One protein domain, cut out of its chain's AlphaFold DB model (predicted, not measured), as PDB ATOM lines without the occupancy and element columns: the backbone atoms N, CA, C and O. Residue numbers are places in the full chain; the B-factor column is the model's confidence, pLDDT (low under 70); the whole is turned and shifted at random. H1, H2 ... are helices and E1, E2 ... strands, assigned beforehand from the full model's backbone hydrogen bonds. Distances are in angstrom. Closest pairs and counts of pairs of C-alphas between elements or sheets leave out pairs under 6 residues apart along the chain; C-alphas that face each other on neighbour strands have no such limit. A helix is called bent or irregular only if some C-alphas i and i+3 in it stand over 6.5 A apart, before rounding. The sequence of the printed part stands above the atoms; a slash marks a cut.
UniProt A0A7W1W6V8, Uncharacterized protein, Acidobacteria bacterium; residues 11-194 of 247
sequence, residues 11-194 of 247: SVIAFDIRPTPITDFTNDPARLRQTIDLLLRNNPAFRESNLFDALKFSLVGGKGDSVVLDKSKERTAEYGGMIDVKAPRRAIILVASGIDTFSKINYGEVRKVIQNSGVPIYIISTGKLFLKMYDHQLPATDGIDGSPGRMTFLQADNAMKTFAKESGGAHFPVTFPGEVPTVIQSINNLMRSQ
ATOM      1  N   SER A  11     166.286 304.292 133.021       90.00
ATOM      2  CA  SER A  11     165.075 303.843 132.345       90.00
ATOM      3  C   SER A  11     164.384 302.827 133.254       90.00
ATOM      4  O   SER A  11     165.048 302.134 134.033       90.00
ATOM      5  N   VAL A  12     163.055 302.755 133.193       90.69
ATOM      6  CA  VAL A  12     162.270 301.801 133.986       90.69
ATOM      7  C   VAL A  12     161.363 301.019 133.058       90.69
ATOM      8  O   VAL A  12     160.546 301.594 132.339       90.69
ATOM      9  N   ILE A  13     161.488 299.697 133.122       89.56
ATOM     10  CA  ILE A  13     160.681 298.742 132.368       89.56
ATOM     11  C   ILE A  13     159.924 297.893 133.386       89.56
ATOM     12  O   ILE A  13     160.536 297.265 134.251       89.56
ATOM     13  N   ALA A  14     158.600 297.889 133.288       89.69
ATOM     14  CA  ALA A  14     157.746 296.956 134.008       89.69
ATOM     15  C   ALA A  14     157.486 295.725 133.140       89.69
ATOM     16  O   ALA A  14     157.613 295.792 131.919       89.69
ATOM     17  N   PHE A  15     157.123 294.601 133.746       88.12
ATOM     18  CA  PHE A  15     156.787 293.405 132.988       88.12
ATOM     19  C   PHE A  15     155.754 292.548 133.720       88.12
ATOM     20  O   PHE A  15     155.733 292.503 134.950       88.12
ATOM     21  N   ASP A  16     154.910 291.888 132.936       84.12
ATOM     22  CA  ASP A  16     153.932 290.886 133.360       84.12
ATOM     23  C   ASP A  16     153.892 289.734 132.333       84.12
ATOM     24  O   ASP A  16     154.758 288.864 132.337       84.12
ATOM     25  N   ILE A  17     152.962 289.766 131.383       84.50
ATOM     26  CA  ILE A  17     152.948 288.975 130.153       84.50
ATOM     27  C   ILE A  17     153.771 289.635 129.038       84.50
ATOM     28  O   ILE A  17     154.134 288.968 128.063       84.50
ATOM     29  N   ARG A  18     154.045 290.948 129.132       84.00
ATOM     30  CA  ARG A  18     154.828 291.717 128.147       84.00
ATOM     31  C   ARG A  18     155.710 292.763 128.836       84.00
ATOM     32  O   ARG A  18     155.287 293.365 129.819       84.00
ATOM     33  N   PRO A  19     156.934 293.010 128.336       86.06
ATOM     34  CA  PRO A  19     157.742 294.108 128.844       86.06
ATOM     35  C   PRO A  19     157.173 295.448 128.360       86.06
ATOM     36  O   PRO A  19     156.947 295.643 127.166       86.06
ATOM     37  N   THR A  20     156.981 296.373 129.293       86.62
ATOM     38  CA  THR A  20     156.421 297.705 129.064       86.62
ATOM     39  C   THR A  20     157.406 298.764 129.567       86.62
ATOM     40  O   THR A  20     157.567 298.928 130.783       86.62
ATOM     41  N   PRO A  21     158.089 299.495 128.672       85.62
ATOM     42  CA  PRO A  21     158.865 300.670 129.050       85.62
ATOM     43  C   PRO A  21     157.944 301.737 129.656       85.62
ATOM     44  O   PRO A  21     157.019 302.214 129.005       85.62
ATOM     45  N   ILE A  22     158.177 302.135 130.905       85.25
ATOM     46  CA  ILE A  22     157.387 303.193 131.553       85.25
ATOM     47  C   ILE A  22     158.017 304.559 131.294       85.25
ATOM     48  O   ILE A  22     157.326 305.512 130.935       85.25
ATOM     49  N   THR A  23     159.339 304.642 131.433       87.19
ATOM     50  CA  THR A  23     160.127 305.828 131.095       87.19
ATOM     51  C   THR A  23     161.371 305.418 130.334       87.19
ATOM     52  O   THR A  23     162.029 304.454 130.720       87.19
ATOM     53  N   ASP A  24     161.711 306.186 129.303       85.38
ATOM     54  CA  ASP A  24     163.021 306.116 128.669       85.38
ATOM     55  C   ASP A  24     164.098 306.754 129.569       85.38
ATOM     56  O   ASP A  24     163.780 307.357 130.606       85.38
ATOM     57  N   PHE A  25     165.366 306.610 129.174       87.00
ATOM     58  CA  PHE A  25     166.531 307.127 129.878       87.00
ATOM     59  C   PHE A  25     166.397 308.617 130.173       87.00
ATOM     60  O   PHE A  25     166.481 309.476 129.300       87.00
ATOM     61  N   THR A  26     166.241 308.920 131.456       86.56
ATOM     62  CA  THR A  26     166.120 310.281 131.960       86.56
ATOM     63  C   THR A  26     166.999 310.476 133.188       86.56
ATOM     64  O   THR A  26     167.241 309.549 133.965       86.56
ATOM     65  N   ASN A  27     167.479 311.701 133.363       87.06
ATOM     66  CA  ASN A  27     168.162 312.163 134.566       87.06
ATOM     67  C   ASN A  27     167.255 313.058 135.434       87.06
ATOM     68  O   ASN A  27     167.706 313.551 136.468       87.06
ATOM     69  N   ASP A  28     165.987 313.251 135.042       87.94
ATOM     70  CA  ASP A  28     165.007 314.047 135.780       87.94
ATOM     71  C   ASP A  28     164.436 313.261 136.980       87.94
ATOM     72  O   ASP A  28     163.678 312.297 136.798       87.94
ATOM     73  N   PRO A  29     164.723 313.683 138.228       85.25
ATOM     74  CA  PRO A  29     164.182 313.033 139.415       85.25
ATOM     75  C   PRO A  29     162.652 313.091 139.500       85.25
ATOM     76  O   PRO A  29     162.054 312.219 140.133       85.25
ATOM     77  N   ALA A  30     162.006 314.104 138.913       88.00
ATOM     78  CA  ALA A  30     160.551 314.223 138.923       88.00
ATOM     79  C   ALA A  30     159.907 313.137 138.051       88.00
ATOM     80  O   ALA A  30     159.027 312.419 138.529       88.00
ATOM     81  N   ARG A  31     160.404 312.944 136.824       86.44
ATOM     82  CA  ARG A  31     159.954 311.878 135.913       86.44
ATOM     83  C   ARG A  31     160.167 310.472 136.487       86.44
ATOM     84  O   ARG A  31     159.290 309.613 136.379       86.44
ATOM     85  N   LEU A  32     161.286 310.242 137.175       86.75
ATOM     86  CA  LEU A  32     161.536 308.965 137.853       86.75
ATOM     87  C   LEU A  32     160.568 308.724 139.017       86.75
ATOM     88  O   LEU A  32     160.045 307.621 139.154       86.75
ATOM     89  N   ARG A  33     160.267 309.747 139.829       87.44
ATOM     90  CA  ARG A  33     159.256 309.626 140.895       87.44
ATOM     91  C   ARG A  33     157.870 309.315 140.340       87.44
ATOM     92  O   ARG A  33     157.228 308.402 140.843       87.44
ATOM     93  N   GLN A  34     157.455 309.994 139.269       87.88
ATOM     94  CA  GLN A  34     156.180 309.719 138.595       87.88
ATOM     95  C   GLN A  34     156.080 308.266 138.121       87.88
ATOM     96  O   GLN A  34     155.021 307.652 138.223       87.88
ATOM     97  N   THR A  35     157.190 307.702 137.643       85.88
ATOM     98  CA  THR A  35     157.256 306.295 137.234       85.88
ATOM     99  C   THR A  35     157.009 305.355 138.415       85.88
ATOM    100  O   THR A  35     156.206 304.431 138.308       85.88
ATOM    101  N   ILE A  36     157.653 305.604 139.558       86.00
ATOM    102  CA  ILE A  36     157.441 304.807 140.773       86.00
ATOM    103  C   ILE A  36     156.002 304.945 141.279       86.00
ATOM    104  O   ILE A  36     155.376 303.938 141.602       86.00
ATOM    105  N   ASP A  37     155.450 306.158 141.291       86.81
ATOM    106  CA  ASP A  37     154.066 306.398 141.708       86.81
ATOM    107  C   ASP A  37     153.059 305.657 140.817       86.81
ATOM    108  O   ASP A  37     152.063 305.134 141.317       86.81
ATOM    109  N   LEU A  38     153.323 305.575 139.508       85.94
ATOM    110  CA  LEU A  38     152.509 304.800 138.572       85.94
ATOM    111  C   LEU A  38     152.562 303.307 138.910       85.94
ATOM    112  O   LEU A  38     151.513 302.675 139.008       85.94
ATOM    113  N   LEU A  39     153.755 302.756 139.150       85.06
ATOM    114  CA  LEU A  39     153.927 301.342 139.501       85.06
ATOM    115  C   LEU A  39     153.298 300.976 140.849       85.06
ATOM    116  O   LEU A  39     152.761 299.885 140.983       85.06
ATOM    117  N   LEU A  40     153.325 301.879 141.831       82.31
ATOM    118  CA  LEU A  40     152.698 301.653 143.139       82.31
ATOM    119  C   LEU A  40     151.167 301.664 143.079       82.31
ATOM    120  O   LEU A  40     150.514 301.038 143.910       82.31
ATOM    121  N   ARG A  41     150.592 302.412 142.133       80.31
ATOM    122  CA  ARG A  41     149.135 302.527 141.960       80.31
ATOM    123  C   ARG A  41     148.568 301.482 141.011       80.31
ATOM    124  O   ARG A  41     147.360 301.258 141.026       80.31
ATOM    125  N   ASN A  42     149.410 300.890 140.170       74.00
ATOM    126  CA  ASN A  42     148.983 299.905 139.196       74.00
ATOM    127  C   ASN A  42     149.055 298.498 139.794       74.00
ATOM    128  O   ASN A  42     150.115 298.055 140.230       74.00
ATOM    129  N   ASN A  43     147.936 297.780 139.772       68.81
ATOM    130  CA  ASN A  43     147.946 296.353 140.067       68.81
ATOM    131  C   ASN A  43     148.296 295.581 138.789       68.81
ATOM    132  O   ASN A  43     147.808 295.952 137.717       68.81
ATOM    133  N   PRO A  44     149.101 294.507 138.874       68.62
ATOM    134  CA  PRO A  44     149.367 293.651 137.726       68.62
ATOM    135  C   PRO A  44     148.053 293.165 137.114       68.62
ATOM    136  O   PRO A  44     147.169 292.692 137.831       68.62
ATOM    137  N   ALA A  45     147.924 293.276 135.793       66.56
ATOM    138  CA  ALA A  45     146.744 292.785 135.084       66.56
ATOM    139  C   ALA A  45     146.687 291.246 135.065       66.56
ATOM    140  O   ALA A  45     145.616 290.663 134.913       66.56
ATOM    141  N   PHE A  46     147.843 290.606 135.247       72.25
ATOM    142  CA  PHE A  46     148.060 289.171 135.120       72.25
ATOM    143  C   PHE A  46     148.912 288.654 136.283       72.25
ATOM    144  O   PHE A  46     149.679 289.402 136.893       72.25
ATOM    145  N   ARG A  47     148.756 287.368 136.611       73.88
ATOM    146  CA  ARG A  47     149.580 286.681 137.628       73.88
ATOM    147  C   ARG A  47     150.804 286.014 137.006       73.88
ATOM    148  O   ARG A  47     151.703 285.575 137.720       73.88
ATOM    149  N   GLU A  48     150.802 285.916 135.688       82.12
ATOM    150  CA  GLU A  48     151.835 285.354 134.848       82.12
ATOM    151  C   GLU A  48     153.043 286.292 134.742       82.12
ATOM    152  O   GLU A  48     152.928 287.511 134.863       82.12
ATOM    153  N   SER A  49     154.215 285.701 134.516       85.38
ATOM    154  CA  SER A  49     155.500 286.396 134.472       85.38
ATOM    155  C   SER A  49     156.295 285.954 133.246       85.38
ATOM    156  O   SER A  49     156.496 284.757 133.028       85.38
ATOM    157  N   ASN A  50     156.765 286.920 132.459       90.25
ATOM    158  CA  ASN A  50     157.591 286.744 131.265       90.25
ATOM    159  C   ASN A  50     159.037 287.235 131.484       90.25
ATOM    160  O   ASN A  50     159.642 287.912 130.645       90.25
ATOM    161  N   LEU A  51     159.585 286.914 132.651       90.88
ATOM    162  CA  LEU A  51     160.896 287.343 133.118       90.88
ATOM    163  C   LEU A  51     162.004 287.199 132.062       90.88
ATOM    164  O   LEU A  51     162.825 288.107 131.901       90.88
ATOM    165  N   PHE A  52     162.063 286.070 131.352       92.94
ATOM    166  CA  PHE A  52     163.129 285.842 130.374       92.94
ATOM    167  C   PHE A  52     162.990 286.755 129.155       92.94
ATOM    168  O   PHE A  52     163.977 287.363 128.726       92.94
ATOM    169  N   ASP A  53     161.777 286.912 128.629       90.19
ATOM    170  CA  ASP A  53     161.512 287.831 127.522       90.19
ATOM    171  C   ASP A  53     161.786 289.286 127.926       90.19
ATOM    172  O   ASP A  53     162.383 290.032 127.149       90.19
ATOM    173  N   ALA A  54     161.434 289.683 129.153       91.19
ATOM    174  CA  ALA A  54     161.720 291.014 129.684       91.19
ATOM    175  C   ALA A  54     163.230 291.276 129.833       91.19
ATOM    176  O   ALA A  54     163.726 292.348 129.473       91.19
ATOM    177  N   LEU A  55     163.996 290.282 130.293       91.31
ATOM    178  CA  LEU A  55     165.459 290.349 130.333       91.31
ATOM    179  C   LEU A  55     166.061 290.487 128.934       91.31
ATOM    180  O   LEU A  55     166.917 291.340 128.708       91.31
ATOM    181  N   LYS A  56     165.591 289.697 127.967       91.69
ATOM    182  CA  LYS A  56     166.033 289.824 126.575       91.69
ATOM    183  C   LYS A  56     165.690 291.198 126.002       91.69
ATOM    184  O   LYS A  56     166.551 291.809 125.378       91.69
ATOM    185  N   PHE A  57     164.471 291.678 126.226       90.00
ATOM    186  CA  PHE A  57     163.999 292.973 125.744       90.00
ATOM    187  C   PHE A  57     164.801 294.133 126.344       90.00
ATOM    188  O   PHE A  57     165.234 295.022 125.621       90.00
ATOM    189  N   SER A  58     165.072 294.106 127.650       89.62
ATOM    190  CA  SER A  58     165.903 295.132 128.292       89.62
ATOM    191  C   SER A  58     167.349 295.114 127.790       89.62
ATOM    192  O   SER A  58     167.942 296.175 127.616       89.62
ATOM    193  N   LEU A  59     167.921 293.940 127.505       88.69
ATOM    194  CA  LEU A  59     169.302 293.815 127.034       88.69
ATOM    195  C   LEU A  59     169.471 294.158 125.550       88.69
ATOM    196  O   LEU A  59     170.314 294.983 125.215       88.69
ATOM    197  N   VAL A  60     168.703 293.507 124.678       86.88
ATOM    198  CA  VAL A  60     168.879 293.537 123.213       86.88
ATOM    199  C   VAL A  60     167.898 294.481 122.530       86.88
ATOM    200  O   VAL A  60     168.118 294.859 121.388       86.88
ATOM    201  N   GLY A  61     166.816 294.850 123.210       83.44
ATOM    202  CA  GLY A  61     165.744 295.603 122.589       83.44
ATOM    203  C   GLY A  61     164.760 294.725 121.818       83.44
ATOM    204  O   GLY A  61     164.798 293.489 121.856       83.44
ATOM    205  N   GLY A  62     163.826 295.378 121.140       79.62
ATOM    206  CA  GLY A  62     162.794 294.753 120.327       79.62
ATOM    207  C   GLY A  62     161.589 295.662 120.118       79.62
ATOM    208  O   GLY A  62     161.526 296.783 120.621       79.62
ATOM    209  N   LYS A  63     160.594 295.150 119.389       69.31
ATOM    210  CA  LYS A  63     159.286 295.804 119.289       69.31
ATOM    211  C   LYS A  63     158.538 295.604 120.603       69.31
ATOM    212  O   LYS A  63     158.154 294.477 120.917       69.31
ATOM    213  N   GLY A  64     158.379 296.682 121.356       64.31
ATOM    214  CA  GLY A  64     157.640 296.713 122.614       64.31
ATOM    215  C   GLY A  64     156.495 297.712 122.549       64.31
ATOM    216  O   GLY A  64     156.315 298.399 121.541       64.31
ATOM    217  N   ASP A  65     155.732 297.794 123.632       58.97
ATOM    218  CA  ASP A  65     154.765 298.872 123.794       58.97
ATOM    219  C   ASP A  65     155.502 300.217 123.870       58.97
ATOM    220  O   ASP A  65     156.651 300.303 124.320       58.97
ATOM    221  N   SER A  66     154.866 301.271 123.368       59.72
ATOM    222  CA  SER A  66     155.421 302.619 123.440       59.72
ATOM    223  C   SER A  66     155.661 303.048 124.885       59.72
ATOM    224  O   SER A  66     154.864 302.718 125.764       59.72
ATOM    225  N   VAL A  67     156.715 303.835 125.116       62.22
ATOM    226  CA  VAL A  67     157.050 304.350 126.449       62.22
ATOM    227  C   VAL A  67     155.839 305.066 127.044       62.22
ATOM    228  O   VAL A  67     155.382 306.063 126.494       62.22
ATOM    229  N   VAL A  68     155.327 304.577 128.175       67.00
ATOM    230  CA  VAL A  68     154.041 305.036 128.737       67.00
ATOM    231  C   VAL A  68     154.042 306.537 129.040       67.00
ATOM    232  O   VAL A  68     153.036 307.217 128.837       67.00
ATOM    233  N   LEU A  69     155.166 307.070 129.527       62.75
ATOM    234  CA  LEU A  69     155.295 308.492 129.851       62.75
ATOM    235  C   LEU A  69     155.658 309.378 128.651       62.75
ATOM    236  O   LEU A  69     155.523 310.600 128.755       62.75
ATOM    237  N   ASP A  70     156.062 308.805 127.516       63.84
ATOM    238  CA  ASP A  70     156.168 309.564 126.274       63.84
ATOM    239  C   ASP A  70     154.819 309.494 125.571       63.84
ATOM    240  O   ASP A  70     154.358 308.428 125.177       63.84
ATOM    241  N   LYS A  71     154.161 310.650 125.431       56.94
ATOM    242  CA  LYS A  71     152.825 310.830 124.827       56.94
ATOM    243  C   LYS A  71     152.805 310.521 123.316       56.94
ATOM    244  O   LYS A  71     152.360 311.336 122.506       56.94
ATOM    245  N   SER A  72     153.342 309.380 122.923       59.16
ATOM    246  CA  SER A  72     153.401 308.887 121.561       59.16
ATOM    247  C   SER A  72     152.026 308.358 121.146       59.16
ATOM    248  O   SER A  72     151.266 307.815 121.944       59.16
ATOM    249  N   LYS A  73     151.661 308.605 119.883       56.34
ATOM    250  CA  LYS A  73     150.371 308.174 119.313       56.34
ATOM    251  C   LYS A  73     150.389 306.710 118.866       56.34
ATOM    252  O   LYS A  73     149.332 306.141 118.602       56.34
ATOM    253  N   GLU A  74     151.574 306.124 118.744       62.22
ATOM    254  CA  GLU A  74     151.772 304.751 118.295       62.22
ATOM    255  C   GLU A  74     151.767 303.808 119.493       62.22
ATOM    256  O   GLU A  74     152.385 304.100 120.504       62.22
ATOM    257  N   ARG A  75     151.073 302.670 119.381       57.66
ATOM    258  CA  ARG A  75     150.989 301.679 120.470       57.66
ATOM    259  C   ARG A  75     152.292 300.916 120.690       57.66
ATOM    260  O   ARG A  75     152.480 300.349 121.758       57.66
ATOM    261  N   THR A  76     153.159 300.868 119.684       60.41
ATOM    262  CA  THR A  76     154.396 300.088 119.709       60.41
ATOM    263  C   THR A  76     155.567 300.959 119.306       60.41
ATOM    264  O   THR A  76     155.478 301.639 118.288       60.41
ATOM    265  N   ALA A  77     156.662 300.884 120.054       64.12
ATOM    266  CA  ALA A  77     157.915 301.549 119.730       64.12
ATOM    267  C   ALA A  77     159.039 300.518 119.579       64.12
ATOM    268  O   ALA A  77     159.025 299.444 120.192       64.12
ATOM    269  N   GLU A  78     160.019 300.844 118.742       68.38
ATOM    270  CA  GLU A  78     161.265 300.093 118.676       68.38
ATOM    271  C   GLU A  78     162.156 300.534 119.838       68.38
ATOM    272  O   GLU A  78     162.549 301.695 119.936       68.38
ATOM    273  N   TYR A  79     162.419 299.612 120.760       76.56
ATOM    274  CA  TYR A  79     163.295 299.844 121.899       76.56
ATOM    275  C   TYR A  79     164.663 299.245 121.585       76.56
ATOM    276  O   TYR A  79     164.738 298.051 121.312       76.56
ATOM    277  N   GLY A  80     165.734 300.040 121.631       73.31
ATOM    278  CA  GLY A  80     167.099 299.587 121.307       73.31
ATOM    279  C   GLY A  80     167.775 298.731 122.390       73.31
ATOM    280  O   GLY A  80     168.782 298.066 122.157       73.31
ATOM    281  N   GLY A  81     167.219 298.704 123.606       82.12
ATOM    282  CA  GLY A  81     167.812 297.962 124.719       82.12
ATOM    283  C   GLY A  81     169.148 298.538 125.202       82.12
ATOM    284  O   GLY A  81     169.606 299.598 124.785       82.12
ATOM    285  N   MET A  82     169.792 297.826 126.125       85.06
ATOM    286  CA  MET A  82     171.060 298.237 126.739       85.06
ATOM    287  C   MET A  82     172.277 298.136 125.809       85.06
ATOM    288  O   MET A  82     173.302 298.773 126.082       85.06
ATOM    289  N   ILE A  83     172.201 297.339 124.740       80.50
ATOM    290  CA  ILE A  83     173.279 297.218 123.747       80.50
ATOM    291  C   ILE A  83     173.487 298.551 123.014       80.50
ATOM    292  O   ILE A  83     174.635 298.984 122.869       80.50
ATOM    293  N   ASP A  84     172.398 299.245 122.678       81.38
ATOM    294  CA  ASP A  84     172.427 300.511 121.936       81.38
ATOM    295  C   ASP A  84     172.831 301.720 122.796       81.38
ATOM    296  O   ASP A  84     173.274 302.750 122.277       81.38
ATOM    297  N   VAL A  85     172.743 301.604 124.124       82.75
ATOM    298  CA  VAL A  85     173.102 302.681 125.058       82.75
ATOM    299  C   VAL A  85     174.610 302.928 125.032       82.75
ATOM    300  O   VAL A  85     175.387 302.167 125.597       82.75
ATOM    301  N   LYS A  86     175.062 304.037 124.445       78.44
ATOM    302  CA  LYS A  86     176.487 304.413 124.409       78.44
ATOM    303  C   LYS A  86     176.937 305.056 125.725       78.44
ATOM    304  O   LYS A  86     177.157 306.260 125.793       78.44
ATOM    305  N   ALA A  87     177.092 304.242 126.768       78.56
ATOM    306  CA  ALA A  87     177.645 304.664 128.056       78.56
ATOM    307  C   ALA A  87     178.869 303.815 128.453       78.56
ATOM    308  O   ALA A  87     178.885 302.609 128.169       78.56
ATOM    309  N   PRO A  88     179.874 304.414 129.131       74.44
ATOM    310  CA  PRO A  88     181.066 303.698 129.594       74.44
ATOM    311  C   PRO A  88     180.746 302.691 130.704       74.44
ATOM    312  O   PRO A  88     181.445 301.694 130.854       74.44
ATOM    313  N   ARG A  89     179.688 302.944 131.482       79.88
ATOM    314  CA  ARG A  89     179.191 302.057 132.534       79.88
ATOM    315  C   ARG A  89     177.704 301.846 132.334       79.88
ATOM    316  O   ARG A  89     176.955 302.801 132.146       79.88
ATOM    317  N   ARG A  90     177.297 300.584 132.346       87.12
ATOM    318  CA  ARG A  90     175.931 300.132 132.092       87.12
ATOM    319  C   ARG A  90     175.625 299.022 133.079       87.12
ATOM    320  O   ARG A  90     176.468 298.154 133.278       87.12
ATOM    321  N   ALA A  91     174.441 299.036 133.672       89.19
ATOM    322  CA  ALA A  91     173.991 297.979 134.563       89.19
ATOM    323  C   ALA A  91     172.472 297.849 134.491       89.19
ATOM    324  O   ALA A  91     171.775 298.824 134.210       89.19
ATOM    325  N   ILE A  92     171.971 296.651 134.779       91.94
ATOM    326  CA  ILE A  92     170.544 296.399 134.979       91.94
ATOM    327  C   ILE A  92     170.316 296.077 136.448       91.94
ATOM    328  O   ILE A  92     171.062 295.299 137.043       91.94
ATOM    329  N   ILE A  93     169.256 296.645 137.018       92.62
ATOM    330  CA  ILE A  93     168.732 296.230 138.316       92.62
ATOM    331  C   ILE A  93     167.423 295.512 138.056       92.62
ATOM    332  O   ILE A  93     166.480 296.099 137.531       92.62
ATOM    333  N   LEU A  94     167.376 294.242 138.421       93.69
ATOM    334  CA  LEU A  94     166.204 293.404 138.256       93.69
ATOM    335  C   LEU A  94     165.573 293.157 139.622       93.69
ATOM    336  O   LEU A  94     166.190 292.546 140.491       93.69
ATOM    337  N   VAL A  95     164.330 293.598 139.792       92.31
ATOM    338  CA  VAL A  95     163.510 293.286 140.965       92.31
ATOM    339  C   VAL A  95     162.442 292.297 140.527       92.31
ATOM    340  O   VAL A  95     161.559 292.654 139.752       92.31
ATOM    341  N   ALA A  96     162.540 291.045 140.970       91.31
ATOM    342  CA  ALA A  96     161.603 290.001 140.556       91.31
ATOM    343  C   ALA A  96     161.574 288.818 141.530       91.31
ATOM    344  O   ALA A  96     162.518 288.587 142.288       91.31
ATOM    345  N   SER A  97     160.510 288.015 141.459       88.12
ATOM    346  CA  SER A  97     160.412 286.750 142.198       88.12
ATOM    347  C   SER A  97     161.335 285.663 141.635       88.12
ATOM    348  O   SER A  97     161.704 284.747 142.365       88.12
ATOM    349  N   GLY A  98     161.724 285.781 140.360       86.69
ATOM    350  CA  GLY A  98     162.508 284.788 139.622       86.69
ATOM    351  C   GLY A  98     161.663 283.700 138.950       86.69
ATOM    352  O   GLY A  98     162.212 282.884 138.215       86.69
ATOM    353  N   ILE A  99     160.350 283.683 139.194       88.00
ATOM    354  CA  ILE A  99     159.426 282.746 138.551       88.00
ATOM    355  C   ILE A  99     159.125 283.253 137.142       88.00
ATOM    356  O   ILE A  99     158.774 284.421 136.951       88.00
ATOM    357  N   ASP A 100     159.251 282.357 136.172       88.31
ATOM    358  CA  ASP A 100     158.897 282.575 134.777       88.31
ATOM    359  C   ASP A 100     157.820 281.561 134.388       88.31
ATOM    360  O   ASP A 100     157.998 280.362 134.607       88.31
ATOM    361  N   THR A 101     156.686 282.039 133.876       84.88
ATOM    362  CA  THR A 101     155.549 281.187 133.491       84.88
ATOM    363  C   THR A 101     155.179 281.316 132.020       84.88
ATOM    364  O   THR A 101     154.587 280.392 131.470       84.88
ATOM    365  N   PHE A 102     155.493 282.447 131.382       85.12
ATOM    366  CA  PHE A 102     154.968 282.782 130.057       85.12
ATOM    367  C   PHE A 102     155.997 283.426 129.119       85.12
ATOM    368  O   PHE A 102     155.627 284.179 128.215       85.12
ATOM    369  N   SER A 103     157.288 283.132 129.291       87.81
ATOM    370  CA  SER A 103     158.288 283.554 128.309       87.81
ATOM    371  C   SER A 103     158.286 282.683 127.058       87.81
ATOM    372  O   SER A 103     158.117 281.465 127.105       87.81
ATOM    373  N   LYS A 104     158.534 283.317 125.911       88.56
ATOM    374  CA  LYS A 104     158.738 282.640 124.626       88.56
ATOM    375  C   LYS A 104     160.116 282.002 124.534       88.56
ATOM    376  O   LYS A 104     160.267 280.982 123.866       88.56
ATOM    377  N   ILE A 105     161.119 282.626 125.149       89.94
ATOM    378  CA  ILE A 105     162.479 282.085 125.189       89.94
ATOM    379  C   ILE A 105     162.667 281.140 126.373       89.94
ATOM    380  O   ILE A 105     162.057 281.302 127.426       89.94
ATOM    381  N   ASN A 106     163.572 280.177 126.219       91.31
ATOM    382  CA  ASN A 106     163.905 279.232 127.286       91.31
ATOM    383  C   ASN A 106     165.086 279.701 128.162       91.31
ATOM    384  O   ASN A 106     165.838 280.620 127.825       91.31
ATOM    385  N   TYR A 107     165.306 278.988 129.274       90.31
ATOM    386  CA  TYR A 107     166.411 279.237 130.210       90.31
ATOM    387  C   TYR A 107     167.802 279.239 129.543       90.31
ATOM    388  O   TYR A 107     168.687 280.014 129.906       90.31
ATOM    389  N   GLY A 108     168.025 278.375 128.551       90.31
ATOM    390  CA  GLY A 108     169.302 278.308 127.838       90.31
ATOM    391  C   GLY A 108     169.536 279.509 126.918       90.31
ATOM    392  O   GLY A 108     170.667 279.977 126.781       90.31
ATOM    393  N   GLU A 109     168.480 280.016 126.291       90.94
ATOM    394  CA  GLU A 109     168.508 281.176 125.403       90.94
ATOM    395  C   GLU A 109     168.751 282.469 126.167       90.94
ATOM    396  O   GLU A 109     169.658 283.215 125.799       90.94
ATOM    397  N   VAL A 110     168.026 282.705 127.266       91.94
ATOM    398  CA  VAL A 110     168.242 283.905 128.089       91.94
ATOM    399  C   VAL A 110     169.664 283.942 128.652       91.94
ATOM    400  O   VAL A 110     170.316 284.979 128.596       91.94
ATOM    401  N   ARG A 111     170.222 282.794 129.067       91.94
ATOM    402  CA  ARG A 111     171.630 282.703 129.491       91.94
ATOM    403  C   ARG A 111     172.598 283.091 128.388       91.94
ATOM    404  O   ARG A 111     173.551 283.814 128.650       91.94
ATOM    405  N   LYS A 112     172.365 282.651 127.148       90.50
ATOM    406  CA  LYS A 112     173.195 283.069 126.005       90.50
ATOM    407  C   LYS A 112     173.101 284.578 125.780       90.50
ATOM    408  O   LYS A 112     174.126 285.204 125.541       90.50
ATOM    409  N   VAL A 113     171.907 285.164 125.889       90.19
ATOM    410  CA  VAL A 113     171.714 286.618 125.758       90.19
ATOM    411  C   VAL A 113     172.481 287.372 126.846       90.19
ATOM    412  O   VAL A 113     173.238 288.283 126.523       90.19
ATOM    413  N   ILE A 114     172.367 286.949 128.107       90.31
ATOM    414  CA  ILE A 114     173.093 287.537 129.245       90.31
ATOM    415  C   ILE A 114     174.612 287.400 129.064       90.31
ATOM    416  O   ILE A 114     175.362 288.350 129.274       90.31
ATOM    417  N   GLN A 115     175.074 286.225 128.631       87.12
ATOM    418  CA  GLN A 115     176.491 285.978 128.369       87.12
ATOM    419  C   GLN A 115     177.024 286.837 127.224       87.12
ATOM    420  O   GLN A 115     178.202 287.171 127.248       87.12
ATOM    421  N   ASN A 116     176.199 287.198 126.242       85.81
ATOM    422  CA  ASN A 116     176.627 287.966 125.075       85.81
ATOM    423  C   ASN A 116     176.501 289.483 125.271       85.81
ATOM    424  O   ASN A 116     177.286 290.219 124.683       85.81
ATOM    425  N   SER A 117     175.557 289.957 126.091       84.12
ATOM    426  CA  SER A 117     175.315 291.395 126.278       84.12
ATOM    427  C   SER A 117     176.464 292.115 126.984       84.12
ATOM    428  O   SER A 117     176.687 293.298 126.747       84.12
ATOM    429  N   GLY A 118     177.178 291.418 127.872       81.00
ATOM    430  CA  GLY A 118     178.259 292.001 128.666       81.00
ATOM    431  C   GLY A 118     177.821 293.095 129.641       81.00
ATOM    432  O   GLY A 118     178.664 293.859 130.102       81.00
ATOM    433  N   VAL A 119     176.530 293.157 129.967       87.69
ATOM    434  CA  VAL A 119     175.971 294.103 130.939       87.69
ATOM    435  C   VAL A 119     175.775 293.379 132.278       87.69
ATOM    436  O   VAL A 119     175.072 292.366 132.292       87.69
ATOM    437  N   PRO A 120     176.345 293.864 133.397       90.00
ATOM    438  CA  PRO A 120     176.106 293.289 134.719       90.00
ATOM    439  C   PRO A 120     174.643 293.454 135.144       90.00
ATOM    440  O   PRO A 120     174.041 294.522 134.980       90.00
ATOM    441  N   ILE A 121     174.085 292.397 135.731       92.50
ATOM    442  CA  ILE A 121     172.714 292.359 136.239       92.50
ATOM    443  C   ILE A 121     172.764 292.190 137.758       92.50
ATOM    444  O   ILE A 121     173.196 291.158 138.276       92.50
ATOM    445  N   TYR A 122     172.297 293.209 138.473       93.69
ATOM    446  CA  TYR A 122     172.103 293.180 139.918       93.69
ATOM    447  C   TYR A 122     170.668 292.780 140.219       93.69
ATOM    448  O   TYR A 122     169.722 293.477 139.858       93.69
ATOM    449  N   ILE A 123     170.498 291.640 140.871       94.75
ATOM    450  CA  ILE A 123     169.189 291.047 141.090       94.75
ATOM    451  C   ILE A 123     168.788 291.219 142.547       94.75
ATOM    452  O   ILE A 123     169.468 290.719 143.437       94.75
ATOM    453  N   ILE A 124     167.637 291.838 142.772       94.25
ATOM    454  CA  ILE A 124     166.930 291.853 144.049       94.25
ATOM    455  C   ILE A 124     165.805 290.821 143.948       94.25
ATOM    456  O   ILE A 124     164.781 291.054 143.302       94.25
ATOM    457  N   SER A 125     166.009 289.648 144.546       91.62
ATOM    458  CA  SER A 125     165.026 288.565 144.489       91.62
ATOM    459  C   SER A 125     164.009 288.680 145.614       91.62
ATOM    460  O   SER A 125     164.364 288.595 146.787       91.62
ATOM    461  N   THR A 126     162.736 288.813 145.248       88.62
ATOM    462  CA  THR A 126     161.602 288.862 146.187       88.62
ATOM    463  C   THR A 126     160.980 287.487 146.438       88.62
ATOM    464  O   THR A 126     160.198 287.324 147.371       88.62
ATOM    465  N   GLY A 127     161.345 286.467 145.652       85.12
ATOM    466  CA  GLY A 127     160.793 285.116 145.788       85.12
ATOM    467  C   GLY A 127     161.097 284.483 147.147       85.12
ATOM    468  O   GLY A 127     160.250 283.807 147.721       85.12
ATOM    469  N   LYS A 128     162.275 284.765 147.716       83.06
ATOM    470  CA  LYS A 128     162.689 284.215 149.014       83.06
ATOM    471  C   LYS A 128     161.955 284.841 150.198       83.06
ATOM    472  O   LYS A 128     161.695 284.147 151.177       83.06
ATOM    473  N   LEU A 129     161.580 286.115 150.090       84.50
ATOM    474  CA  LEU A 129     160.691 286.790 151.035       84.50
ATOM    475  C   LEU A 129     159.342 286.068 151.092       84.50
ATOM    476  O   LEU A 129     158.880 285.720 152.177       84.50
ATOM    477  N   PHE A 130     158.752 285.794 149.924       83.12
ATOM    478  CA  PHE A 130     157.486 285.068 149.830       83.12
ATOM    479  C   PHE A 130     157.619 283.646 150.383       83.12
ATOM    480  O   PHE A 130     156.845 283.250 151.250       83.12
ATOM    481  N   LEU A 131     158.651 282.912 149.955       84.31
ATOM    482  CA  LEU A 131     158.923 281.567 150.448       84.31
ATOM    483  C   LEU A 131     159.045 281.554 151.974       84.31
ATOM    484  O   LEU A 131     158.392 280.748 152.607       84.31
ATOM    485  N   LYS A 132     159.808 282.465 152.589       84.50
ATOM    486  CA  LYS A 132     159.994 282.503 154.050       84.50
ATOM    487  C   LYS A 132     158.709 282.849 154.808       84.50
ATOM    488  O   LYS A 132     158.482 282.312 155.887       84.50
ATOM    489  N   MET A 133     157.881 283.738 154.259       82.62
ATOM    490  CA  MET A 133     156.609 284.136 154.869       82.62
ATOM    491  C   MET A 133     155.564 283.013 154.806       82.62
ATOM    492  O   MET A 133     154.851 282.782 155.781       82.62
ATOM    493  N   TYR A 134     155.508 282.287 153.689       81.00
ATOM    494  CA  TYR A 134     154.479 281.280 153.420       81.00
ATOM    495  C   TYR A 134     154.995 279.838 153.465       81.00
ATOM    496  O   TYR A 134     154.236 278.928 153.152       81.00
ATOM    497  N   ASP A 135     156.244 279.606 153.888       79.69
ATOM    498  CA  ASP A 135     156.914 278.298 153.803       79.69
ATOM    499  C   ASP A 135     156.020 277.185 154.351       79.69
ATOM    500  O   ASP A 135     155.672 276.243 153.647       79.69
ATOM    501  N   HIS A 136     155.545 277.358 155.585       79.56
ATOM    502  CA  HIS A 136     154.667 276.428 156.296       79.56
ATOM    503  C   HIS A 136     153.357 276.070 155.567       79.56
ATOM    504  O   HIS A 136     152.813 274.998 155.814       79.56
ATOM    505  N   GLN A 137     152.866 276.929 154.673       79.50
ATOM    506  CA  GLN A 137     151.635 276.722 153.899       79.50
ATOM    507  C   GLN A 137     151.905 276.201 152.485       79.50
ATOM    508  O   GLN A 137     150.976 275.753 151.815       79.50
ATOM    509  N   LEU A 138     153.155 276.251 152.019       80.00
ATOM    510  CA  LEU A 138     153.505 275.869 150.659       80.00
ATOM    511  C   LEU A 138     153.781 274.360 150.558       80.00
ATOM    512  O   LEU A 138     154.655 273.851 151.277       80.00
ATOM    513  N   PRO A 139     153.104 273.644 149.641       81.69
ATOM    514  CA  PRO A 139     153.438 272.263 149.323       81.69
ATOM    515  C   PRO A 139     154.828 272.167 148.678       81.69
ATOM    516  O   PRO A 139     155.374 273.141 148.153       81.69
ATOM    517  N   ALA A 140     155.427 270.974 148.725       79.88
ATOM    518  CA  ALA A 140     156.744 270.742 148.134       79.88
ATOM    519  C   ALA A 140     156.731 270.975 146.613       79.88
ATOM    520  O   ALA A 140     157.605 271.657 146.080       79.88
ATOM    521  N   THR A 141     155.719 270.441 145.933       81.88
ATOM    522  CA  THR A 141     155.498 270.570 144.490       81.88
ATOM    523  C   THR A 141     154.406 271.583 144.191       81.88
ATOM    524  O   THR A 141     153.639 271.946 145.082       81.88
ATOM    525  N   ASP A 142     154.322 272.007 142.935       82.12
ATOM    526  CA  ASP A 142     153.243 272.874 142.474       82.12
ATOM    527  C   ASP A 142     151.879 272.204 142.662       82.12
ATOM    528  O   ASP A 142     151.737 270.979 142.543       82.12
ATOM    529  N   GLY A 143     150.881 273.017 142.998       77.06
ATOM    530  CA  GLY A 143     149.501 272.573 143.098       77.06
ATOM    531  C   GLY A 143     148.925 272.233 141.725       77.06
ATOM    532  O   GLY A 143     149.347 272.756 140.695       77.06
ATOM    533  N   ILE A 144     147.906 271.371 141.708       73.12
ATOM    534  CA  ILE A 144     147.151 271.033 140.485       73.12
ATOM    535  C   ILE A 144     146.468 272.284 139.894       73.12
ATOM    536  O   ILE A 144     146.212 272.351 138.696       73.12
ATOM    537  N   ASP A 145     146.215 273.295 140.729       74.75
ATOM    538  CA  ASP A 145     145.681 274.609 140.368       74.75
ATOM    539  C   ASP A 145     146.724 275.563 139.750       74.75
ATOM    540  O   ASP A 145     146.394 276.706 139.432       74.75
ATOM    541  N   GLY A 146     147.976 275.122 139.585       71.00
ATOM    542  CA  GLY A 146     149.074 275.953 139.090       71.00
ATOM    543  C   GLY A 146     149.662 276.889 140.148       71.00
ATOM    544  O   GLY A 146     150.423 277.797 139.808       71.00
ATOM    545  N   SER A 147     149.325 276.700 141.429       78.69
ATOM    546  CA  SER A 147     149.970 277.436 142.516       78.69
ATOM    547  C   SER A 147     151.440 277.006 142.661       78.69
ATOM    548  O   SER A 147     151.731 275.807 142.705       78.69
ATOM    549  N   PRO A 148     152.392 277.958 142.730       81.75
ATOM    550  CA  PRO A 148     153.805 277.623 142.832       81.75
ATOM    551  C   PRO A 148     154.110 277.023 144.206       81.75
ATOM    552  O   PRO A 148     153.863 277.646 145.240       81.75
ATOM    553  N   GLY A 149     154.681 275.824 144.217       84.00
ATOM    554  CA  GLY A 149     155.187 275.155 145.407       84.00
ATOM    555  C   GLY A 149     156.606 275.601 145.762       84.00
ATOM    556  O   GLY A 149     157.251 276.385 145.057       84.00
ATOM    557  N   ARG A 150     157.140 275.056 146.860       84.19
ATOM    558  CA  ARG A 150     158.490 275.387 147.354       84.19
ATOM    559  C   ARG A 150     159.575 275.138 146.303       84.19
ATOM    560  O   ARG A 150     160.492 275.948 146.172       84.19
ATOM    561  N   MET A 151     159.471 274.047 145.541       86.38
ATOM    562  CA  MET A 151     160.454 273.701 144.507       86.38
ATOM    563  C   MET A 151     160.586 274.780 143.428       86.38
ATOM    564  O   MET A 151     161.709 275.103 143.041       86.38
ATOM    565  N   THR A 152     159.481 275.388 143.001       86.94
ATOM    566  CA  THR A 152     159.477 276.448 141.983       86.94
ATOM    567  C   THR A 152     160.191 277.703 142.475       86.94
ATOM    568  O   THR A 152     161.026 278.259 141.762       86.94
ATOM    569  N   PHE A 153     159.984 278.095 143.737       88.06
ATOM    570  CA  PHE A 153     160.733 279.203 144.344       88.06
ATOM    571  C   PHE A 153     162.236 278.909 144.460       88.06
ATOM    572  O   PHE A 153     163.055 279.795 144.219       88.06
ATOM    573  N   LEU A 154     162.622 277.675 144.794       88.62
ATOM    574  CA  LEU A 154     164.035 277.283 144.875       88.62
ATOM    575  C   LEU A 154     164.707 277.242 143.496       88.62
ATOM    576  O   LEU A 154     165.865 277.640 143.353       88.62
ATOM    577  N   GLN A 155     163.997 276.776 142.470       90.38
ATOM    578  CA  GLN A 155     164.481 276.802 141.091       90.38
ATOM    579  C   GLN A 155     164.640 278.239 140.586       90.38
ATOM    580  O   GLN A 155     165.683 278.566 140.020       90.38
ATOM    581  N   ALA A 156     163.663 279.102 140.866       91.19
ATOM    582  CA  ALA A 156     163.724 280.530 140.579       91.19
ATOM    583  C   ALA A 156     164.940 281.201 141.247       91.19
ATOM    584  O   ALA A 156     165.705 281.888 140.572       91.19
ATOM    585  N   ASP A 157     165.183 280.950 142.540       91.44
ATOM    586  CA  ASP A 157     166.342 281.498 143.270       91.44
ATOM    587  C   ASP A 157     167.669 281.074 142.609       91.44
ATOM    588  O   ASP A 157     168.568 281.891 142.392       91.44
ATOM    589  N   ASN A 158     167.773 279.805 142.202       91.38
ATOM    590  CA  ASN A 158     168.950 279.277 141.510       91.38
ATOM    591  C   ASN A 158     169.138 279.859 140.098       91.38
ATOM    592  O   ASN A 158     170.274 280.142 139.695       91.38
ATOM    593  N   ALA A 159     168.052 280.056 139.348       92.25
ATOM    594  CA  ALA A 159     168.085 280.694 138.034       92.25
ATOM    595  C   ALA A 159     168.596 282.136 138.147       92.25
ATOM    596  O   ALA A 159     169.551 282.512 137.466       92.25
ATOM    597  N   MET A 160     168.047 282.903 139.088       92.88
ATOM    598  CA  MET A 160     168.462 284.278 139.368       92.88
ATOM    599  C   MET A 160     169.930 284.356 139.790       92.88
ATOM    600  O   MET A 160     170.696 285.145 139.236       92.88
ATOM    601  N   LYS A 161     170.372 283.474 140.692       93.31
ATOM    602  CA  LYS A 161     171.785 283.374 141.074       93.31
ATOM    603  C   LYS A 161     172.691 283.114 139.868       93.31
ATOM    604  O   LYS A 161     173.765 283.707 139.762       93.31
ATOM    605  N   THR A 162     172.258 282.251 138.951       92.56
ATOM    606  CA  THR A 162     173.007 281.948 137.725       92.56
ATOM    607  C   THR A 162     173.059 283.153 136.789       92.56
ATOM    608  O   THR A 162     174.136 283.483 136.300       92.56
ATOM    609  N   PHE A 163     171.944 283.855 136.581       93.12
ATOM    610  CA  PHE A 163     171.887 285.049 135.733       93.12
ATOM    611  C   PHE A 163     172.799 286.167 136.242       93.12
ATOM    612  O   PHE A 163     173.598 286.701 135.472       93.12
ATOM    613  N   ALA A 164     172.746 286.469 137.543       91.75
ATOM    614  CA  ALA A 164     173.646 287.442 138.156       91.75
ATOM    615  C   ALA A 164     175.111 287.037 137.957       91.75
ATOM    616  O   ALA A 164     175.896 287.825 137.430       91.75
ATOM    617  N   LYS A 165     175.463 285.784 138.280       90.19
ATOM    618  CA  LYS A 165     176.835 285.281 138.148       90.19
ATOM    619  C   LYS A 165     177.343 285.347 136.707       90.19
ATOM    620  O   LYS A 165     178.459 285.790 136.473       90.19
ATOM    621  N   GLU A 166     176.543 284.927 135.732       88.62
ATOM    622  CA  GLU A 166     176.952 284.915 134.322       88.62
ATOM    623  C   GLU A 166     177.070 286.314 133.717       88.62
ATOM    624  O   GLU A 166     177.917 286.532 132.850       88.62
ATOM    625  N   SER A 167     176.271 287.264 134.206       89.31
ATOM    626  CA  SER A 167     176.379 288.676 133.830       89.31
ATOM    627  C   SER A 167     177.585 289.389 134.460       89.31
ATOM    628  O   SER A 167     177.983 290.448 133.982       89.31
ATOM    629  N   GLY A 168     178.185 288.818 135.514       85.06
ATOM    630  CA  GLY A 168     179.199 289.483 136.339       85.06
ATOM    631  C   GLY A 168     178.623 290.482 137.350       85.06
ATOM    632  O   GLY A 168     179.350 291.345 137.829       85.06
ATOM    633  N   GLY A 169     177.323 290.391 137.643       89.06
ATOM    634  CA  GLY A 169     176.652 291.153 138.694       89.06
ATOM    635  C   GLY A 169     176.491 290.356 139.992       89.06
ATOM    636  O   GLY A 169     177.208 289.387 140.256       89.06
ATOM    637  N   ALA A 170     175.504 290.749 140.799       91.44
ATOM    638  CA  ALA A 170     175.257 290.183 142.125       91.44
ATOM    639  C   ALA A 170     173.797 289.773 142.314       91.44
ATOM    640  O   ALA A 170     172.882 290.441 141.831       91.44
ATOM    641  N   HIS A 171     173.578 288.701 143.071       93.31
ATOM    642  CA  HIS A 171     172.251 288.242 143.471       93.31
ATOM    643  C   HIS A 171     172.031 288.523 144.957       93.31
ATOM    644  O   HIS A 171     172.808 288.075 145.798       93.31
ATOM    645  N   PHE A 172     170.971 289.265 145.262       93.56
ATOM    646  CA  PHE A 172     170.554 289.643 146.604       93.56
ATOM    647  C   PHE A 172     169.193 289.010 146.908       93.56
ATOM    648  O   PHE A 172     168.151 289.557 146.525       93.56
ATOM    649  N   PRO A 173     169.171 287.842 147.569       91.88
ATOM    650  CA  PRO A 173     167.929 287.211 147.978       91.88
ATOM    651  C   PRO A 173     167.360 287.921 149.209       91.88
ATOM    652  O   PRO A 173     167.824 287.703 150.326       91.88
ATOM    653  N   VAL A 174     166.344 288.759 149.008       91.19
ATOM    654  CA  VAL A 174     165.676 289.471 150.103       91.19
ATOM    655  C   VAL A 174     164.760 288.502 150.837       91.19
ATOM    656  O   VAL A 174     163.944 287.813 150.226       91.19
ATOM    657  N   THR A 175     164.886 288.461 152.158       87.88
ATOM    658  CA  THR A 175     164.107 287.601 153.051       87.88
ATOM    659  C   THR A 175     163.170 288.381 153.965       87.88
ATOM    660  O   THR A 175     162.194 287.805 154.442       87.88
ATOM    661  N   PHE A 176     163.431 289.671 154.201       88.62
ATOM    662  CA  PHE A 176     162.509 290.585 154.881       88.62
ATOM    663  C   PHE A 176     162.625 292.024 154.339       88.62
ATOM    664  O   PHE A 176     163.693 292.424 153.875       88.62
ATOM    665  N   PRO A 177     161.558 292.846 154.416       86.69
ATOM    666  CA  PRO A 177     161.552 294.192 153.827       86.69
ATOM    667  C   PRO A 177     162.643 295.134 154.364       86.69
ATOM    668  O   PRO A 177     163.127 296.001 153.640       86.69
ATOM    669  N   GLY A 178     163.063 294.947 155.618       89.44
ATOM    670  CA  GLY A 178     164.114 295.745 156.258       89.44
ATOM    671  C   GLY A 178     165.515 295.581 155.655       89.44
ATOM    672  O   GLY A 178     166.375 296.410 155.929       89.44
ATOM    673  N   GLU A 179     165.761 294.566 154.819       89.31
ATOM    674  CA  GLU A 179     167.061 294.362 154.153       89.31
ATOM    675  C   GLU A 179     167.244 295.263 152.926       89.31
ATOM    676  O   GLU A 179     168.374 295.512 152.501       89.31
ATOM    677  N   VAL A 180     166.147 295.768 152.350       88.75
ATOM    678  CA  VAL A 180     166.155 296.503 151.076       88.75
ATOM    679  C   VAL A 180     167.095 297.718 151.094       88.75
ATOM    680  O   VAL A 180     167.869 297.858 150.143       88.75
ATOM    681  N   PRO A 181     167.121 298.575 152.138       90.38
ATOM    682  CA  PRO A 181     168.053 299.703 152.185       90.38
ATOM    683  C   PRO A 181     169.522 299.267 152.107       90.38
ATOM    684  O   PRO A 181     170.300 299.851 151.349       90.38
ATOM    685  N   THR A 182     169.886 298.208 152.836       90.50
ATOM    686  CA  THR A 182     171.244 297.649 152.845       90.50
ATOM    687  C   THR A 182     171.611 297.077 151.479       90.50
ATOM    688  O   THR A 182     172.683 297.374 150.956       90.50
ATOM    689  N   VAL A 183     170.699 296.330 150.848       90.19
ATOM    690  CA  VAL A 183     170.892 295.779 149.496       90.19
ATOM    691  C   VAL A 183     171.133 296.889 148.474       90.19
ATOM    692  O   VAL A 183     172.077 296.815 147.687       90.19
ATOM    693  N   ILE A 184     170.333 297.958 148.507       89.31
ATOM    694  CA  ILE A 184     170.501 299.106 147.605       89.31
ATOM    695  C   ILE A 184     171.862 299.782 147.824       89.31
ATOM    696  O   ILE A 184     172.517 300.175 146.855       89.31
ATOM    697  N   GLN A 185     172.314 299.907 149.074       88.81
ATOM    698  CA  GLN A 185     173.633 300.459 149.378       88.81
ATOM    699  C   GLN A 185     174.760 299.580 148.816       88.81
ATOM    700  O   GLN A 185     175.684 300.106 148.195       88.81
ATOM    701  N   SER A 186     174.661 298.257 148.962       88.50
ATOM    702  CA  SER A 186     175.617 297.312 148.375       88.50
ATOM    703  C   SER A 186     175.660 297.407 146.848       88.50
ATOM    704  O   SER A 186     176.749 297.475 146.282       88.50
ATOM    705  N   ILE A 187     174.505 297.489 146.178       87.81
ATOM    706  CA  ILE A 187     174.428 297.667 144.717       87.81
ATOM    707  C   ILE A 187     175.109 298.972 144.294       87.81
ATOM    708  O   ILE A 187     175.912 298.974 143.365       87.81
ATOM    709  N   ASN A 188     174.838 300.075 144.995       85.31
ATOM    710  CA  ASN A 188     175.447 301.372 144.693       85.31
ATOM    711  C   ASN A 188     176.981 301.326 144.816       85.31
ATOM    712  O   ASN A 188     177.683 301.889 143.979       85.31
ATOM    713  N   ASN A 189     177.509 300.624 145.822       85.00
ATOM    714  CA  ASN A 189     178.952 300.441 145.973       85.00
ATOM    715  C   ASN A 189     179.537 299.619 144.814       85.00
ATOM    716  O   ASN A 189     180.503 300.063 144.198       85.00
ATOM    717  N   LEU A 190     178.909 298.489 144.463       84.56
ATOM    718  CA  LEU A 190     179.353 297.617 143.367       84.56
ATOM    719  C   LEU A 190     179.332 298.319 142.003       84.56
ATOM    720  O   LEU A 190     180.268 298.177 141.220       84.56
ATOM    721  N   MET A 191     178.296 299.116 141.728       81.00
ATOM    722  CA  MET A 191     178.193 299.886 140.484       81.00
ATOM    723  C   MET A 191     179.262 300.980 140.374       81.00
ATOM    724  O   MET A 191     179.700 301.318 139.275       81.00
ATOM    725  N   ARG A 192     179.702 301.546 141.506       77.19
ATOM    726  CA  ARG A 192     180.746 302.583 141.539       77.19
ATOM    727  C   ARG A 192     182.149 302.009 141.410       77.19
ATOM    728  O   ARG A 192     182.990 302.646 140.778       77.19
ATOM    729  N   SER A 193     182.386 300.833 141.984       71.19
ATOM    730  CA  SER A 193     183.674 300.136 141.960       71.19
ATOM    731  C   SER A 193     183.872 299.263 140.717       71.19
ATOM    732  O   SER A 193     184.786 298.443 140.689       71.19
ATOM    733  N   GLN A 194     183.019 299.393 139.697       67.31
ATOM    734  CA  GLN A 194     183.142 298.599 138.484       67.31
ATOM    735  C   GLN A 194     184.349 299.055 137.648       67.31
ATOM    736  O   GLN A 194     184.375 300.169 137.114       67.31
TER     737      GLN A 194
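AT A GLANCE: This is residues 11 to 194 of the 247 residues of an uncharacterized protein of Acidobacteria bacterium (UniProt A0A7W1W6V8). A small parallel sheet, E5 E6 E7, makes the middle of a rounded body, with the long helix H6 along one face and H7 along the other. Beside the sheet's E5 edge sits the strand hairpin E1 and E2, sandwiched between H1 and H2, and H4 packs on H2 and H6. The small hairpin E3 and E4 lies at one end of the body, H5 and the loop 138 to 149 at the other. The 184 printed residues hold seven strands and seven helices, in the order E1 E2 H1 H2 E3 E4 H3 E5 H4 E6 H5 H6 E7 H7, class mixed. The whole is compact, with a radius of gyration of the C-alphas of 16.6 A and spans of 46 by 39 by 33 A.

IN THESE COORDINATES: Look first for E5, residues 92 to 96, 12.3 A, E6, 121 to 125, 11.9 A, and E7, 171 to 173. Find C-alpha 150 at (158.490, 275.387, 147.354); from there H6 runs 26.1 A to residue 167. H7, residues 177 to 192, runs 24.3 A to C-alpha 192 at (180.746, 302.583, 141.539). E1, 11 to 15, begins at (165.075, 303.843, 132.345); E2, 19 to 26, spans 18.5 A and bends by 58 degrees at residue 22. H1 is 29 to 41, 18.5 A; H2 51 to 60; E3 62 to 65; E4 76 to 79; H3 81 to 84; H4 107 to 117; H5 127 to 137. H5 is irregular, with C-alphas 133 and 136 8.1 A apart, and H7 only just, with 178 and 181 6.9 A apart.

HOW THE PARTS SIT: E5 and E6 are parallel, N 94 to O 122 at 2.9 A; so are E6 and E7, N 172 to O 123 at 2.8 A. E5, H4, E6 and E6, H5 H6, E7 are strand-helix-strand units, parallel neighbour strands joined through helices, with right-handed crossovers. Three layers, helices on both faces, put H2 and H6 on one face and H7 on the other; H6 has a height over the sheet of 9.1 A, H7 9.2 A. H5 only grazes it with residues 127 to 129. H4 touches H2, C-alphas 52 and 110 closest at 5.9 A, at a shallow tilt of 23 degrees, the same way. H5 and H6 form a helical hairpin, closest C-alphas 127 and 153 at 6.1 A. H2 touches H3, C-alphas 59 and 82 closest at 4.8 A. Antiparallel hairpins are E1 and E2, N 14 to O 20 at 2.9 A, and E3 and E4, N 62 to O 79 at 2.8 A. The closest C-alphas of E2 and H1, 22 and 35, are 6.5 A apart; H1 and H2 are apart. Every O i to N i+4 pair is within hydrogen-bond range in H1, H2, H4 and H6, but 5 of 7 in H5 and 10 of 12 in H7; H3 is too short for one.

THE WHOLE: The C-alphas of Lys 73 and His 136, the two farthest apart, are 48.9 A apart. The printed part has no cut, and the link from H5 to H6 is long, 12 residues. Look for pLDDT under 70 at 43 to 45, 63 to 78 and 194; the mean of the printed part is 83.8.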